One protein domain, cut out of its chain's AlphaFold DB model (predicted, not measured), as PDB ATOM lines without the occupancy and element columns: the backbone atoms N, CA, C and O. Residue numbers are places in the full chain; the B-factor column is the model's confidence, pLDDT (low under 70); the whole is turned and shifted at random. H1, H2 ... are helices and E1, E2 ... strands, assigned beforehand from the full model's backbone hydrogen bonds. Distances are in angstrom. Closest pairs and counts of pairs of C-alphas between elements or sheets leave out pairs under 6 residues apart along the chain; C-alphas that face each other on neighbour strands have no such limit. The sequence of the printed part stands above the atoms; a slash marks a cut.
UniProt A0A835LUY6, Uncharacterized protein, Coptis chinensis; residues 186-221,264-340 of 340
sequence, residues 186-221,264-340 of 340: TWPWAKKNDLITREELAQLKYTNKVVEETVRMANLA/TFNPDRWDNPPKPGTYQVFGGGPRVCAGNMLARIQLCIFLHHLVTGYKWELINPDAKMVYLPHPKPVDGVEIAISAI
ATOM      1  N   THR A 186      -3.797 -36.779  45.042       40.62
ATOM      2  CA  THR A 186      -3.524 -37.989  44.231       40.62
ATOM      3  C   THR A 186      -2.703 -39.082  44.926       40.62
ATOM      4  O   THR A 186      -2.399 -40.095  44.308       40.62
ATOM      5  N   TRP A 187      -2.383 -38.956  46.218       41.22
ATOM      6  CA  TRP A 187      -1.489 -39.921  46.882       41.22
ATOM      7  C   TRP A 187      -2.068 -41.306  47.268       41.22
ATOM      8  O   TRP A 187      -1.271 -42.236  47.367       41.22
ATOM      9  N   PRO A 188      -3.381 -41.547  47.496       40.53
ATOM     10  CA  PRO A 188      -3.811 -42.856  48.005       40.53
ATOM     11  C   PRO A 188      -3.844 -43.990  46.965       40.53
ATOM     12  O   PRO A 188      -4.501 -44.997  47.200       40.53
ATOM     13  N   TRP A 189      -3.154 -43.864  45.831       47.44
ATOM     14  CA  TRP A 189      -3.371 -44.752  44.693       47.44
ATOM     15  C   TRP A 189      -2.071 -45.354  44.127       47.44
ATOM     16  O   TRP A 189      -2.002 -45.679  42.954       47.44
ATOM     17  N   ALA A 190      -1.006 -45.565  44.898       41.38
ATOM     18  CA  ALA A 190       0.099 -46.379  44.372       41.38
ATOM     19  C   ALA A 190      -0.398 -47.824  44.139       41.38
ATOM     20  O   ALA A 190      -0.792 -48.514  45.076       41.38
ATOM     21  N   LYS A 191      -0.427 -48.297  42.884       40.62
ATOM     22  CA  LYS A 191      -0.664 -49.718  42.600       40.62
ATOM     23  C   LYS A 191       0.546 -50.514  43.105       40.62
ATOM     24  O   LYS A 191       1.639 -50.388  42.573       40.62
ATOM     25  N   LYS A 192       0.317 -51.315  44.146       45.25
ATOM     26  CA  LYS A 192       0.902 -52.632  44.454       45.25
ATOM     27  C   LYS A 192       2.113 -53.059  43.587       45.25
ATOM     28  O   LYS A 192       1.918 -53.851  42.672       45.25
ATOM     29  N   ASN A 193       3.329 -52.569  43.870       43.56
ATOM     30  CA  ASN A 193       4.474 -53.415  44.277       43.56
ATOM     31  C   ASN A 193       5.866 -52.768  44.304       43.56
ATOM     32  O   ASN A 193       6.698 -53.328  45.002       43.56
ATOM     33  N   ASP A 194       6.156 -51.635  43.670       53.78
ATOM     34  CA  ASP A 194       7.566 -51.219  43.566       53.78
ATOM     35  C   ASP A 194       7.839 -49.916  44.317       53.78
ATOM     36  O   ASP A 194       7.562 -48.809  43.852       53.78
ATOM     37  N   LEU A 195       8.379 -50.055  45.531       58.03
ATOM     38  CA  LEU A 195       9.046 -48.946  46.200       58.03
ATOM     39  C   LEU A 195      10.283 -48.607  45.385       58.03
ATOM     40  O   LEU A 195      11.258 -49.354  45.423       58.03
ATOM     41  N   ILE A 196      10.238 -47.473  44.690       68.75
ATOM     42  CA  ILE A 196      11.377 -47.008  43.911       68.75
ATOM     43  C   ILE A 196      12.542 -46.753  44.868       68.75
ATOM     44  O   ILE A 196      12.487 -45.891  45.754       68.75
ATOM     45  N   THR A 197      13.599 -47.526  44.696       75.31
ATOM     46  CA  THR A 197      14.864 -47.361  45.403       75.31
ATOM     47  C   THR A 197      15.581 -46.100  44.924       75.31
ATOM     48  O   THR A 197      15.294 -45.530  43.867       75.31
ATOM     49  N   ARG A 198      16.560 -45.635  45.703       70.69
ATOM     50  CA  ARG A 198      17.385 -44.485  45.307       70.69
ATOM     51  C   ARG A 198      18.131 -44.766  44.000       70.69
ATOM     52  O   ARG A 198      18.307 -43.865  43.181       70.69
ATOM     53  N   GLU A 199      18.564 -46.005  43.829       77.44
ATOM     54  CA  GLU A 199      19.287 -46.497  42.664       77.44
ATOM     55  C   GLU A 199      18.385 -46.480  41.427       77.44
ATOM     56  O   GLU A 199      18.796 -45.972  40.386       77.44
ATOM     57  N   GLU A 200      17.137 -46.932  41.551       78.94
ATOM     58  CA  GLU A 200      16.149 -46.879  40.466       78.94
ATOM     59  C   GLU A 200      15.777 -45.439  40.095       78.94
ATOM     60  O   GLU A 200      15.736 -45.117  38.907       78.94
ATOM     61  N   LEU A 201      15.611 -44.537  41.073       77.88
ATOM     62  CA  LEU A 201      15.380 -43.108  40.805       77.88
ATOM     63  C   LEU A 201      16.507 -42.484  39.970       77.88
ATOM     64  O   LEU A 201      16.251 -41.656  39.093       77.88
ATOM     65  N   ALA A 202      17.756 -42.894  40.209       80.44
ATOM     66  CA  ALA A 202      18.898 -42.430  39.424       80.44
ATOM     67  C   ALA A 202      18.864 -42.940  37.969       80.44
ATOM     68  O   ALA A 202      19.405 -42.277  37.082       80.44
ATOM     69  N   GLN A 203      18.205 -44.073  37.704       88.12
ATOM     70  CA  GLN A 203      18.060 -44.632  36.353       88.12
ATOM     71  C   GLN A 203      16.918 -44.012  35.543       88.12
ATOM     72  O   GLN A 203      16.905 -44.154  34.317       88.12
ATOM     73  N   LEU A 204      15.993 -43.276  36.169       88.81
ATOM     74  CA  LEU A 204      14.885 -42.589  35.493       88.81
ATOM     75  C   LEU A 204      15.356 -41.330  34.738       88.81
ATOM     76  O   LEU A 204      14.879 -40.221  34.976       88.81
ATOM     77  N   LYS A 205      16.307 -41.490  33.809       92.44
ATOM     78  CA  LYS A 205      16.982 -40.391  33.096       92.44
ATOM     79  C   LYS A 205      15.992 -39.429  32.443       92.44
ATOM     80  O   LYS A 205      16.122 -38.223  32.618       92.44
ATOM     81  N   TYR A 206      14.986 -39.956  31.742       94.12
ATOM     82  CA  TYR A 206      13.983 -39.118  31.086       94.12
ATOM     83  C   TYR A 206      13.052 -38.431  32.092       94.12
ATOM     84  O   TYR A 206      12.828 -37.230  31.989       94.12
ATOM     85  N   THR A 207      12.584 -39.138  33.128       92.50
ATOM     86  CA  THR A 207      11.782 -38.527  34.202       92.50
ATOM     87  C   THR A 207      12.540 -37.395  34.885       92.50
ATOM     88  O   THR A 207      11.959 -36.351  35.147       92.50
ATOM     89  N   ASN A 208      13.848 -37.542  35.107       92.94
ATOM     90  CA  ASN A 208      14.671 -36.476  35.676       92.94
ATOM     91  C   ASN A 208      14.734 -35.243  34.752       92.94
ATOM     92  O   ASN A 208      14.609 -34.126  35.247       92.94
ATOM     93  N   LYS A 209      14.809 -35.415  33.423       95.44
ATOM     94  CA  LYS A 209      14.669 -34.293  32.471       95.44
ATOM     95  C   LYS A 209      13.303 -33.608  32.580       95.44
ATOM     96  O   LYS A 209      13.224 -32.382  32.608       95.44
ATOM     97  N   VAL A 210      12.227 -34.394  32.677       94.94
ATOM     98  CA  VAL A 210      10.855 -33.889  32.864       94.94
ATOM     99  C   VAL A 210      10.744 -33.111  34.177       94.94
ATOM    100  O   VAL A 210      10.127 -32.048  34.198       94.94
ATOM    101  N   VAL A 211      11.371 -33.584  35.260       92.38
ATOM    102  CA  VAL A 211      11.422 -32.885  36.553       92.38
ATOM    103  C   VAL A 211      12.128 -31.537  36.422       92.38
ATOM    104  O   VAL A 211      11.558 -30.537  36.858       92.38
ATOM    105  N   GLU A 212      13.317 -31.482  35.808       94.50
ATOM    106  CA  GLU A 212      14.045 -30.216  35.615       94.50
ATOM    107  C   GLU A 212      13.235 -29.222  34.765       94.50
ATOM    108  O   GLU A 212      13.120 -28.047  35.121       94.50
ATOM    109  N   GLU A 213      12.585 -29.687  33.694       95.00
ATOM    110  CA  GLU A 213      11.750 -28.810  32.867       95.00
ATOM    111  C   GLU A 213      10.494 -28.336  33.603       95.00
ATOM    112  O   GLU A 213      10.121 -27.162  33.522       95.00
ATOM    113  N   THR A 214       9.887 -29.215  34.403       92.12
ATOM    114  CA  THR A 214       8.737 -28.877  35.249       92.12
ATOM    115  C   THR A 214       9.103 -27.781  36.239       92.12
ATOM    116  O   THR A 214       8.390 -26.783  36.327       92.12
ATOM    117  N   VAL A 215      10.225 -27.901  36.959       91.19
ATOM    118  CA  VAL A 215      10.632 -26.862  37.920       91.19
ATOM    119  C   VAL A 215      11.064 -25.566  37.226       91.19
ATOM    120  O   VAL A 215      10.782 -24.486  37.756       91.19
ATOM    121  N   ARG A 216      11.670 -25.642  36.028       93.19
ATOM    122  CA  ARG A 216      11.996 -24.465  35.202       93.19
ATOM    123  C   ARG A 216      10.744 -23.694  34.822       93.19
ATOM    124  O   ARG A 216      10.707 -22.482  35.016       93.19
ATOM    125  N   MET A 217       9.722 -24.373  34.307       89.31
ATOM    126  CA  MET A 217       8.494 -23.721  33.844       89.31
ATOM    127  C   MET A 217       7.586 -23.292  34.993       89.31
ATOM    128  O   MET A 217       7.028 -22.193  34.945       89.31
ATOM    129  N   ALA A 218       7.497 -24.102  36.054       85.31
ATOM    130  CA  ALA A 218       6.678 -23.801  37.224       85.31
ATOM    131  C   ALA A 218       7.072 -22.477  37.886       85.31
ATOM    132  O   ALA A 218       6.205 -21.817  38.451       85.31
ATOM    133  N   ASN A 219       8.352 -22.070  37.813       81.94
ATOM    134  CA  ASN A 219       8.832 -20.752  38.258       81.94
ATOM    135  C   ASN A 219       8.234 -20.316  39.612       81.94
ATOM    136  O   ASN A 219       7.731 -19.189  39.766       81.94
ATOM    137  N   LEU A 220       8.252 -21.244  40.579       79.81
ATOM    138  CA  LEU A 220       7.579 -21.092  41.872       79.81
ATOM    139  C   LEU A 220       8.112 -19.879  42.634       79.81
ATOM    140  O   LEU A 220       7.330 -19.079  43.149       79.81
ATOM    141  N   ALA A 221       9.432 -19.695  42.658       79.62
ATOM    142  CA  ALA A 221      10.055 -18.486  43.171       79.62
ATOM    143  C   ALA A 221      10.173 -17.455  42.037       79.62
ATOM    144  O   ALA A 221      10.981 -17.603  41.130       79.62
ATOM    145  N   THR A 264       7.892 -23.237  25.620       93.56
ATOM    146  CA  THR A 264       7.539 -24.618  25.296       93.56
ATOM    147  C   THR A 264       8.125 -25.576  26.325       93.56
ATOM    148  O   THR A 264       9.302 -25.487  26.688       93.56
ATOM    149  N   PHE A 265       7.291 -26.510  26.786       94.12
ATOM    150  CA  PHE A 265       7.719 -27.605  27.649       94.12
ATOM    151  C   PHE A 265       8.532 -28.607  26.833       94.12
ATOM    152  O   PHE A 265       7.976 -29.370  26.045       94.12
ATOM    153  N   ASN A 266       9.852 -28.596  27.017       95.50
ATOM    154  CA  ASN A 266      10.767 -29.459  26.280       95.50
ATOM    155  C   ASN A 266      11.788 -30.114  27.228       95.50
ATOM    156  O   ASN A 266      12.805 -29.491  27.533       95.50
ATOM    157  N   PRO A 267      11.567 -31.364  27.680       96.19
ATOM    158  CA  PRO A 267      12.536 -32.104  28.491       96.19
ATOM    159  C   PRO A 267      13.876 -32.357  27.787       96.19
ATOM    160  O   PRO A 267      14.913 -32.408  28.447       96.19
ATOM    161  N   ASP A 268      13.895 -32.483  26.459       96.38
ATOM    162  CA  ASP A 268      15.111 -32.817  25.704       96.38
ATOM    163  C   ASP A 268      16.138 -31.681  25.713       96.38
ATOM    164  O   ASP A 268      17.326 -31.906  25.494       96.38
ATOM    165  N   ARG A 269      15.744 -30.461  26.109       94.81
ATOM    166  CA  ARG A 269      16.707 -29.369  26.333       94.81
ATOM    167  C   ARG A 269      17.792 -29.720  27.355       94.81
ATOM    168  O   ARG A 269      18.866 -29.128  27.325       94.81
ATOM    169  N   TRP A 270      17.502 -30.660  28.253       95.62
ATOM    170  CA  TRP A 270      18.406 -31.114  29.309       95.62
ATOM    171  C   TRP A 270      19.371 -32.216  28.852       95.62
ATOM    172  O   TRP A 270      20.102 -32.757  29.678       95.62
ATOM    173  N   ASP A 271      19.413 -32.543  27.554       94.81
ATOM    174  CA  ASP A 271      20.524 -33.307  26.967       94.81
ATOM    175  C   ASP A 271      21.853 -32.554  27.044       94.81
ATOM    176  O   ASP A 271      22.918 -33.168  27.106       94.81
ATOM    177  N   ASN A 272      21.788 -31.223  27.100       92.06
ATOM    178  CA  ASN A 272      22.939 -30.364  27.304       92.06
ATOM    179  C   ASN A 272      22.814 -29.622  28.641       92.06
ATOM    180  O   ASN A 272      21.711 -29.243  29.045       92.06
ATOM    181  N   PRO A 273      23.931 -29.375  29.345       91.44
ATOM    182  CA  PRO A 273      23.900 -28.559  30.548       91.44
ATOM    183  C   PRO A 273      23.460 -27.122  30.212       91.44
ATOM    184  O   PRO A 273      23.848 -26.585  29.169       91.44
ATOM    185  N   PRO A 274      22.689 -26.460  31.094       91.81
ATOM    186  CA  PRO A 274      22.296 -25.074  30.879       91.81
ATOM    187  C   PRO A 274      23.521 -24.155  30.899       91.81
ATOM    188  O   PRO A 274      24.512 -24.422  31.585       91.81
ATOM    189  N   LYS A 275      23.427 -23.014  30.204       92.12
ATOM    190  CA  LYS A 275      24.474 -21.984  30.241       92.12
ATOM    191  C   LYS A 275      24.752 -21.579  31.701       92.12
ATOM    192  O   LYS A 275      23.793 -21.376  32.459       92.12
ATOM    193  N   PRO A 276      26.022 -21.425  32.122       91.31
ATOM    194  CA  PRO A 276      26.347 -21.070  33.500       91.31
ATOM    195  C   PRO A 276      25.575 -19.841  33.993       91.31
ATOM    196  O   PRO A 276      25.507 -18.818  33.319       91.31
ATOM    197  N   GLY A 277      24.963 -19.954  35.174       89.31
ATOM    198  CA  GLY A 277      24.199 -18.867  35.793       89.31
ATOM    199  C   GLY A 277      22.780 -18.651  35.255       89.31
ATOM    200  O   GLY A 277      22.068 -17.831  35.828       89.31
ATOM    201  N   THR A 278      22.339 -19.393  34.232       92.06
ATOM    202  CA  THR A 278      21.005 -19.220  33.617       92.06
ATOM    203  C   THR A 278      19.920 -20.136  34.187       92.06
ATOM    204  O   THR A 278      18.735 -19.905  33.971       92.06
ATOM    205  N   TYR A 279      20.300 -21.150  34.967       92.62
ATOM    206  CA  TYR A 279      19.364 -22.066  35.608       92.62
ATOM    207  C   TYR A 279      19.392 -21.900  37.130       92.62
ATOM    208  O   TYR A 279      20.279 -22.414  37.808       92.62
ATOM    209  N   GLN A 280      18.438 -21.133  37.666       91.75
ATOM    210  CA  GLN A 280      18.382 -20.713  39.074       91.75
ATOM    211  C   GLN A 280      17.025 -21.018  39.727       91.75
ATOM    212  O   GLN A 280      16.543 -20.271  40.581       91.75
ATOM    213  N   VAL A 281      16.400 -22.143  39.365       90.44
ATOM    214  CA  VAL A 281      15.092 -22.586  39.898       90.44
ATOM    215  C   VAL A 281      15.074 -22.780  41.418       90.44
ATOM    216  O   VAL A 281      14.033 -22.637  42.052       90.44
ATOM    217  N   PHE A 282      16.240 -23.038  42.013       91.25
ATOM    218  CA  PHE A 282      16.441 -23.177  43.457       91.25
ATOM    219  C   PHE A 282      17.278 -22.029  44.051       91.25
ATOM    220  O   PHE A 282      17.804 -22.148  45.159       91.25
ATOM    221  N   GLY A 283      17.408 -20.916  43.322       90.38
ATOM    222  CA  GLY A 283      18.314 -19.821  43.657       90.38
ATOM    223  C   GLY A 283      19.781 -20.180  43.408       90.38
ATOM    224  O   GLY A 283      20.094 -21.018  42.567       90.38
ATOM    225  N   GLY A 284      20.689 -19.537  44.143       88.75
ATOM    226  CA  GLY A 284      22.128 -19.749  43.995       88.75
ATOM    227  C   GLY A 284      22.951 -19.142  45.131       88.75
ATOM    228  O   GLY A 284      22.436 -18.392  45.971       88.75
ATOM    229  N   GLY A 285      24.243 -19.476  45.147       89.88
ATOM    230  CA  GLY A 285      25.187 -19.055  46.184       89.88
ATOM    231  C   GLY A 285      24.877 -19.654  47.565       89.88
ATOM    232  O   GLY A 285      24.203 -20.680  47.655       89.88
ATOM    233  N   PRO A 286      25.298 -18.998  48.664       91.19
ATOM    234  CA  PRO A 286      25.112 -19.501  50.035       91.19
ATOM    235  C   PRO A 286      23.650 -19.618  50.501       91.19
ATOM    236  O   PRO A 286      23.378 -20.113  51.587       91.19
ATOM    237  N   ARG A 287      22.696 -19.111  49.710       91.00
ATOM    238  CA  ARG A 287      21.248 -19.157  49.983       91.00
ATOM    239  C   ARG A 287      20.507 -20.050  48.980       91.00
ATOM    240  O   ARG A 287      19.309 -19.863  48.776       91.00
ATOM    241  N   VAL A 288      21.214 -20.970  48.319       91.62
ATOM    242  CA  VAL A 288      20.590 -22.007  47.487       91.62
ATOM    243  C   VAL A 288      19.632 -22.850  48.335       91.62
ATOM    244  O   VAL A 288      19.889 -23.107  49.510       91.62
ATOM    245  N   CYS A 289      18.498 -23.249  47.759       91.12
ATOM    246  CA  CYS A 289      17.472 -24.002  48.475       91.12
ATOM    247  C   CYS A 289      18.041 -25.309  49.052       91.12
ATOM    248  O   CYS A 289      18.446 -26.198  48.299       91.12
ATOM    249  N   ALA A 290      17.996 -25.460  50.378       89.69
ATOM    250  CA  ALA A 290      18.407 -26.689  51.060       89.69
ATOM    251  C   ALA A 290      17.522 -27.898  50.686       89.69
ATOM    252  O   ALA A 290      17.982 -29.035  50.685       89.69
ATOM    253  N   GLY A 291      16.262 -27.651  50.310       86.81
ATOM    254  CA  GLY A 291      15.294 -28.677  49.911       86.81
ATOM    255  C   GLY A 291      15.355 -29.099  48.440       86.81
ATOM    256  O   GLY A 291      14.488 -29.850  48.005       86.81
ATOM    257  N   ASN A 292      16.332 -28.629  47.653       88.69
ATOM    258  CA  ASN A 292      16.341 -28.851  46.201       88.69
ATOM    259  C   ASN A 292      16.373 -30.341  45.804       88.69
ATOM    260  O   ASN A 292      15.672 -30.745  44.879       88.69
ATOM    261  N   MET A 293      17.141 -31.171  46.521       86.56
ATOM    262  CA  MET A 293      17.221 -32.608  46.242       86.56
ATOM    263  C   MET A 293      15.918 -33.312  46.617       86.56
ATOM    264  O   MET A 293      15.416 -34.133  45.855       86.56
ATOM    265  N   LEU A 294      15.340 -32.946  47.766       83.12
ATOM    266  CA  LEU A 294      14.074 -33.507  48.226       83.12
ATOM    267  C   LEU A 294      12.940 -33.188  47.245       83.12
ATOM    268  O   LEU A 294      12.194 -34.090  46.879       83.12
ATOM    269  N   ALA A 295      12.854 -31.942  46.768       83.56
ATOM    270  CA  ALA A 295      11.842 -31.525  45.800       83.56
ATOM    271  C   ALA A 295      11.933 -32.322  44.487       83.56
ATOM    272  O   ALA A 295      10.918 -32.791  43.977       83.56
ATOM    273  N   ARG A 296      13.150 -32.533  43.968       87.12
ATOM    274  CA  ARG A 296      13.380 -33.346  42.762       87.12
ATOM    275  C   ARG A 296      12.963 -34.797  42.953       87.12
ATOM    276  O   ARG A 296      12.272 -35.344  42.102       87.12
ATOM    277  N   ILE A 297      13.346 -35.400  44.078       83.25
ATOM    278  CA  ILE A 297      12.986 -36.784  44.410       83.25
ATOM    279  C   ILE A 297      11.466 -36.926  44.525       83.25
ATOM    280  O   ILE A 297      10.898 -37.839  43.935       83.25
ATOM    281  N   GLN A 298      10.801 -36.007  45.231       80.88
ATOM    282  CA  GLN A 298       9.345 -36.017  45.387       80.88
ATOM    283  C   GLN A 298       8.625 -35.924  44.040       80.88
ATOM    284  O   GLN A 298       7.728 -36.722  43.780       80.88
ATOM    285  N   LEU A 299       9.052 -35.005  43.168       84.25
ATOM    286  CA  LEU A 299       8.502 -34.870  41.820       84.25
ATOM    287  C   LEU A 299       8.763 -36.110  40.964       84.25
ATOM    288  O   LEU A 299       7.860 -36.568  40.273       84.25
ATOM    289  N   CYS A 300       9.967 -36.678  41.026       85.75
ATOM    290  CA  CYS A 300      10.330 -37.864  40.255       85.75
ATOM    291  C   CYS A 300       9.492 -39.085  40.666       85.75
ATOM    292  O   CYS A 300       8.898 -39.736  39.806       85.75
ATOM    293  N   ILE A 301       9.364 -39.341  41.976       81.75
ATOM    294  CA  ILE A 301       8.515 -40.412  42.525       81.75
ATOM    295  C   ILE A 301       7.054 -40.194  42.118       81.75
ATOM    296  O   ILE A 301       6.394 -41.124  41.653       81.75
ATOM    297  N   PHE A 302       6.553 -38.966  42.276       81.94
ATOM    298  CA  PHE A 302       5.179 -38.623  41.925       81.94
ATOM    299  C   PHE A 302       4.894 -38.870  40.441       81.94
ATOM    300  O   PHE A 302       3.943 -39.575  40.110       81.94
ATOM    301  N   LEU A 303       5.739 -38.334  39.557       84.44
ATOM    302  CA  LEU A 303       5.597 -38.492  38.112       84.44
ATOM    303  C   LEU A 303       5.687 -39.954  37.700       84.44
ATOM    304  O   LEU A 303       4.849 -40.396  36.923       84.44
ATOM    305  N   HIS A 304       6.650 -40.709  38.241       83.81
ATOM    306  CA  HIS A 304       6.781 -42.132  37.950       83.81
ATOM    307  C   HIS A 304       5.478 -42.876  38.248       83.81
ATOM    308  O   HIS A 304       4.919 -43.491  37.346       83.81
ATOM    309  N   HIS A 305       4.955 -42.780  39.474       80.50
ATOM    310  CA  HIS A 305       3.732 -43.499  39.837       80.50
ATOM    311  C   HIS A 305       2.495 -42.993  39.089       80.50
ATOM    312  O   HIS A 305       1.604 -43.787  38.782       80.50
ATOM    313  N   LEU A 306       2.432 -41.694  38.781       79.81
ATOM    314  CA  LEU A 306       1.327 -41.127  38.017       79.81
ATOM    315  C   LEU A 306       1.273 -41.724  36.606       79.81
ATOM    316  O   LEU A 306       0.212 -42.172  36.188       79.81
ATOM    317  N   VAL A 307       2.397 -41.768  35.886       83.62
ATOM    318  CA  VAL A 307       2.407 -42.196  34.474       83.62
ATOM    319  C   VAL A 307       2.430 -43.713  34.288       83.62
ATOM    320  O   VAL A 307       1.987 -44.193  33.250       83.62
ATOM    321  N   THR A 308       2.933 -44.480  35.262       82.31
ATOM    322  CA  THR A 308       2.956 -45.953  35.179       82.31
ATOM    323  C   THR A 308       1.683 -46.595  35.719       82.31
ATOM    324  O   THR A 308       1.302 -47.673  35.269       82.31
ATOM    325  N   GLY A 309       1.010 -45.946  36.674       74.69
ATOM    326  CA  GLY A 309      -0.196 -46.480  37.304       74.69
ATOM    327  C   GLY A 309      -1.505 -46.010  36.670       74.69
ATOM    328  O   GLY A 309      -2.524 -46.689  36.826       74.69
ATOM    329  N   TYR A 310      -1.500 -44.860  35.985       80.00
ATOM    330  CA  TYR A 310      -2.725 -44.141  35.641       80.00
ATOM    331  C   TYR A 310      -2.720 -43.529  34.247       80.00
ATOM    332  O   TYR A 310      -1.729 -42.983  33.769       80.00
ATOM    333  N   LYS A 311      -3.904 -43.537  33.636       83.25
ATOM    334  CA  LYS A 311      -4.285 -42.591  32.589       83.25
ATOM    335  C   LYS A 311      -5.008 -41.434  33.250       83.25
ATOM    336  O   LYS A 311      -5.836 -41.652  34.136       83.25
ATOM    337  N   TRP A 312      -4.699 -40.223  32.821       85.44
ATOM    338  CA  TRP A 312      -5.331 -39.023  33.336       85.44
ATOM    339  C   TRP A 312      -5.539 -38.009  32.218       85.44
ATOM    340  O   TRP A 312      -4.800 -37.992  31.236       85.44
ATOM    341  N   GLU A 313      -6.545 -37.166  32.397       86.88
ATOM    342  CA  GLU A 313      -6.864 -36.053  31.513       86.88
ATOM    343  C   GLU A 313      -7.254 -34.828  32.344       86.88
ATOM    344  O   GLU A 313      -7.814 -34.950  33.437       86.88
ATOM    345  N   LEU A 314      -6.926 -33.639  31.838       84.44
ATOM    346  CA  LEU A 314      -7.412 -32.392  32.419       84.44
ATOM    347  C   LEU A 314      -8.890 -32.248  32.075       84.44
ATOM    348  O   LEU A 314      -9.254 -32.299  30.903       84.44
ATOM    349  N   ILE A 315      -9.720 -32.003  33.086       89.25
ATOM    350  CA  ILE A 315     -11.139 -31.688  32.868       89.25
ATOM    351  C   ILE A 315     -11.271 -30.347  32.133       89.25
ATOM    352  O   ILE A 315     -12.168 -30.162  31.314       89.25
ATOM    353  N   ASN A 316     -10.341 -29.426  32.390       89.31
ATOM    354  CA  ASN A 316     -10.255 -28.134  31.730       89.31
ATOM    355  C   ASN A 316      -8.811 -27.867  31.258       89.31
ATOM    356  O   ASN A 316      -7.996 -27.359  32.032       89.31
ATOM    357  N   PRO A 317      -8.459 -28.215  30.008       87.81
ATOM    358  CA  PRO A 317      -7.112 -27.995  29.481       87.81
ATOM    359  C   PRO A 317      -6.790 -26.510  29.245       87.81
ATOM    360  O   PRO A 317      -5.623 -26.127  29.290       87.81
ATOM    361  N   ASP A 318      -7.809 -25.663  29.070       89.94
ATOM    362  CA  ASP A 318      -7.663 -24.232  28.767       89.94
ATOM    363  C   ASP A 318      -7.703 -23.344  30.025       89.94
ATOM    364  O   ASP A 318      -7.931 -22.128  29.965       89.94
ATOM    365  N   ALA A 319      -7.497 -23.946  31.201       87.62
ATOM    366  CA  ALA A 319      -7.488 -23.249  32.476       87.62
ATOM    367  C   ALA A 319      -6.481 -22.090  32.477       87.62
ATOM    368  O   ALA A 319      -5.279 -22.259  32.264       87.62
ATOM    369  N   LYS A 320      -6.962 -20.879  32.783       89.50
ATOM    370  CA  LYS A 320      -6.086 -19.708  32.906       89.50
ATOM    371  C   LYS A 320      -5.105 -19.883  34.065       89.50
ATOM    372  O   LYS A 320      -5.443 -20.431  35.113       89.50
ATOM    373  N   MET A 321      -3.911 -19.321  33.910       84.94
ATOM    374  CA  MET A 321      -2.885 -19.304  34.951       84.94
ATOM    375  C   MET A 321      -2.931 -18.010  35.766       84.94
ATOM    376  O   MET A 321      -2.991 -16.909  35.219       84.94
ATOM    377  N   VAL A 322      -2.818 -18.135  37.086       85.19
ATOM    378  CA  VAL A 322      -2.470 -17.031  37.987       85.19
ATOM    379  C   VAL A 322      -0.995 -17.155  38.326       85.19
ATOM    380  O   VAL A 322      -0.565 -18.221  38.738       85.19
ATOM    381  N   TYR A 323      -0.222 -16.075  38.198       79.69
ATOM    382  CA  TYR A 323       1.237 -16.101  38.398       79.69
ATOM    383  C   TYR A 323       1.717 -15.541  39.744       79.69
ATOM    384  O   TYR A 323       2.906 -15.663  40.069       79.69
ATOM    385  N   LEU A 324       0.815 -14.912  40.506       77.38
ATOM    386  CA  LEU A 324       1.070 -14.309  41.813       77.38
ATOM    387  C   LEU A 324       0.048 -14.818  42.848       77.38
ATOM    388  O   LEU A 324      -1.142 -14.855  42.553       77.38
ATOM    389  N   PRO A 325       0.465 -15.171  44.076       69.88
ATOM    390  CA  PRO A 325       1.842 -15.167  44.567       69.88
ATOM    391  C   PRO A 325       2.723 -16.271  43.952       69.88
ATOM    392  O   PRO A 325       3.941 -16.095  43.871       69.88
ATOM    393  N   HIS A 326       2.111 -17.354  43.478       77.06
ATOM    394  CA  HIS A 326       2.769 -18.481  42.822       77.06
ATOM    395  C   HIS A 326       1.980 -18.888  41.573       77.06
ATOM    396  O   HIS A 326       0.755 -18.735  41.584       77.06
ATOM    397  N   PRO A 327       2.650 -19.398  40.522       80.00
ATOM    398  CA  PRO A 327       1.990 -19.962  39.352       80.00
ATOM    399  C   PRO A 327       1.068 -21.121  39.722       80.00
ATOM    400  O   PRO A 327       1.510 -22.088  40.339       80.00
ATOM    401  N   LYS A 328      -0.212 -21.014  39.365       82.94
ATOM    402  CA  LYS A 328      -1.199 -22.093  39.478       82.94
ATOM    403  C   LYS A 328      -2.371 -21.875  38.513       82.94
ATOM    404  O   LYS A 328      -2.717 -20.715  38.263       82.94
ATOM    405  N   PRO A 329      -3.024 -22.940  38.034       83.62
ATOM    406  CA  PRO A 329      -4.297 -22.815  37.329       83.62
ATOM    407  C   PRO A 329      -5.399 -22.250  38.235       83.62
ATOM    408  O   PRO A 329      -5.416 -22.495  39.446       83.62
ATOM    409  N   VAL A 330      -6.300 -21.452  37.658       84.31
ATOM    410  CA  VAL A 330      -7.402 -20.784  38.382       84.31
ATOM    411  C   VAL A 330      -8.398 -21.764  38.998       84.31
ATOM    412  O   VAL A 330      -8.962 -21.473  40.050       84.31
ATOM    413  N   ASP A 331      -8.594 -22.910  38.356       82.12
ATOM    414  CA  ASP A 331      -9.560 -23.945  38.727       82.12
ATOM    415  C   ASP A 331      -8.987 -24.994  39.690       82.12
ATOM    416  O   ASP A 331      -9.707 -25.864  40.164       82.12
ATOM    417  N   GLY A 332      -7.697 -24.901  40.028       78.44
ATOM    418  CA  GLY A 332      -7.056 -25.848  40.934       78.44
ATOM    419  C   GLY A 332      -6.666 -27.186  40.301       78.44
ATOM    420  O   GLY A 332      -6.257 -28.069  41.054       78.44
ATOM    421  N   VAL A 333      -6.693 -27.301  38.964       78.94
ATOM    422  CA  VAL A 333      -6.228 -28.471  38.188       78.94
ATOM    423  C   VAL A 333      -7.073 -29.712  38.431       78.94
ATOM    424  O   VAL A 333      -6.614 -30.718  38.976       78.94
ATOM    425  N   GLU A 334      -8.339 -29.643  38.039       79.62
ATOM    426  CA  GLU A 334      -9.196 -30.819  38.098       79.62
ATOM    427  C   GLU A 334      -8.796 -31.833  37.019       79.62
ATOM    428  O   GLU A 334      -8.694 -31.511  35.831       79.62
ATOM    429  N   ILE A 335      -8.560 -33.073  37.452       79.88
ATOM    430  CA  ILE A 335      -8.176 -34.186  36.585       79.88
ATOM    431  C   ILE A 335      -9.182 -35.326  36.708       79.88
ATOM    432  O   ILE A 335      -9.602 -35.678  37.815       79.88
ATOM    433  N   ALA A 336      -9.521 -35.936  35.578       79.25
ATOM    434  CA  ALA A 336     -10.119 -37.261  35.553       79.25
ATOM    435  C   ALA A 336      -8.985 -38.288  35.486       79.25
ATOM    436  O   ALA A 336      -8.006 -38.104  34.765       79.25
ATOM    437  N   ILE A 337      -9.079 -39.348  36.289       80.81
ATOM    438  CA  ILE A 337      -8.019 -40.347  36.429       80.81
ATOM    439  C   ILE A 337      -8.619 -41.751  36.430       80.81
ATOM    440  O   ILE A 337      -9.625 -42.015  37.090       80.81
ATOM    441  N   SER A 338      -7.983 -42.664  35.706       76.94
ATOM    442  CA  SER A 338      -8.345 -44.080  35.635       76.94
ATOM    443  C   SER A 338      -7.087 -44.932  35.740       76.94
ATOM    444  O   SER A 338      -6.064 -44.594  35.144       76.94
ATOM    445  N   ALA A 339      -7.141 -46.027  36.494       76.88
ATOM    446  CA  ALA A 339      -6.014 -46.950  36.586       76.88
ATOM    447  C   ALA A 339      -5.738 -47.615  35.226       76.88
ATOM    448  O   ALA A 339      -6.683 -47.956  34.515       76.88
ATOM    449  N   ILE A 340      -4.457 -47.806  34.894       72.19
ATOM    450  CA  ILE A 340      -4.015 -48.582  33.719       72.19
ATOM    451  C   ILE A 340      -4.249 -50.068  33.937       72.19
ATOM    452  O   ILE A 340      -3.974 -50.540  35.069       72.19
TER     453      ILE A 340
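What this domain is: This is residues 186 to 221 and 264 to 340 of the 340 residues of an uncharacterized protein of Coptis chinensis (UniProt A0A835LUY6). Helix H2 crosses the longer helix H4, with short H3 packed on the side of H2 away from H4, and the two-strand hairpin E1 and E2 extends from the last residues of H4. H1 stands at H4 near the start of H2, while residues 272 to 278 stick out as a free loop. The 113 printed residues hold H1, H2, H3, H4, E1 and E2 in chain order, with one antiparallel sheet, E1 - E2; the class is mostly helix, though under half of the residues are in named elements. The whole is only just compact, close to loose, with a radius of gyration of the C-alphas of 15.7 A and spans of 42 by 38 by 25 A.

Where its parts are: E1 is residues 310 to 314, 13.1 A, and E2 residues 335 to 339, 12.9 A, ending at C-alpha 339 (-6.014, -46.950, 36.586). H4, residues 292 to 309, spans 25.8 A from C-alpha 292 at (16.341, -28.851, 46.201). H2 is residues 205 to 218, 20.0 A; H1 is residues 198 to 203 and H3 residues 267 to 271.

How they stand to each other: In the hairpin, N 311 and O 338 are within hydrogen-bond range at 2.8 A. H4 residues 296 to 304 touch H2 residues 207 to 212, closest at C-alphas 207 and 300, 6.3 A, at a steep tilt of 66 degrees, opposite ways. H2 touches H3, closest at C-alphas 210 and 267, 5.0 A. H1 only just touches H4 residues 297 to 301, with 3 pairs of C-alphas within 8 A, the closest 201 and 300, 7.3 A. Every O i to N i+4 pair is within hydrogen-bond range in H1, H2 and H4; H3 has 0 of 1, but 2 of 2 O i to N i+3 pairs.

The domain as a whole: Pro 286 and Ile 340 have the farthest C-alphas, 44.3 A. Residues 222 to 263 are not printed, a gap of 19.1 A between C-alphas 221 and 264. The links H3 to H4 and E1 to E2 are long. Residues 186 to 196 and 325 have pLDDT under 70.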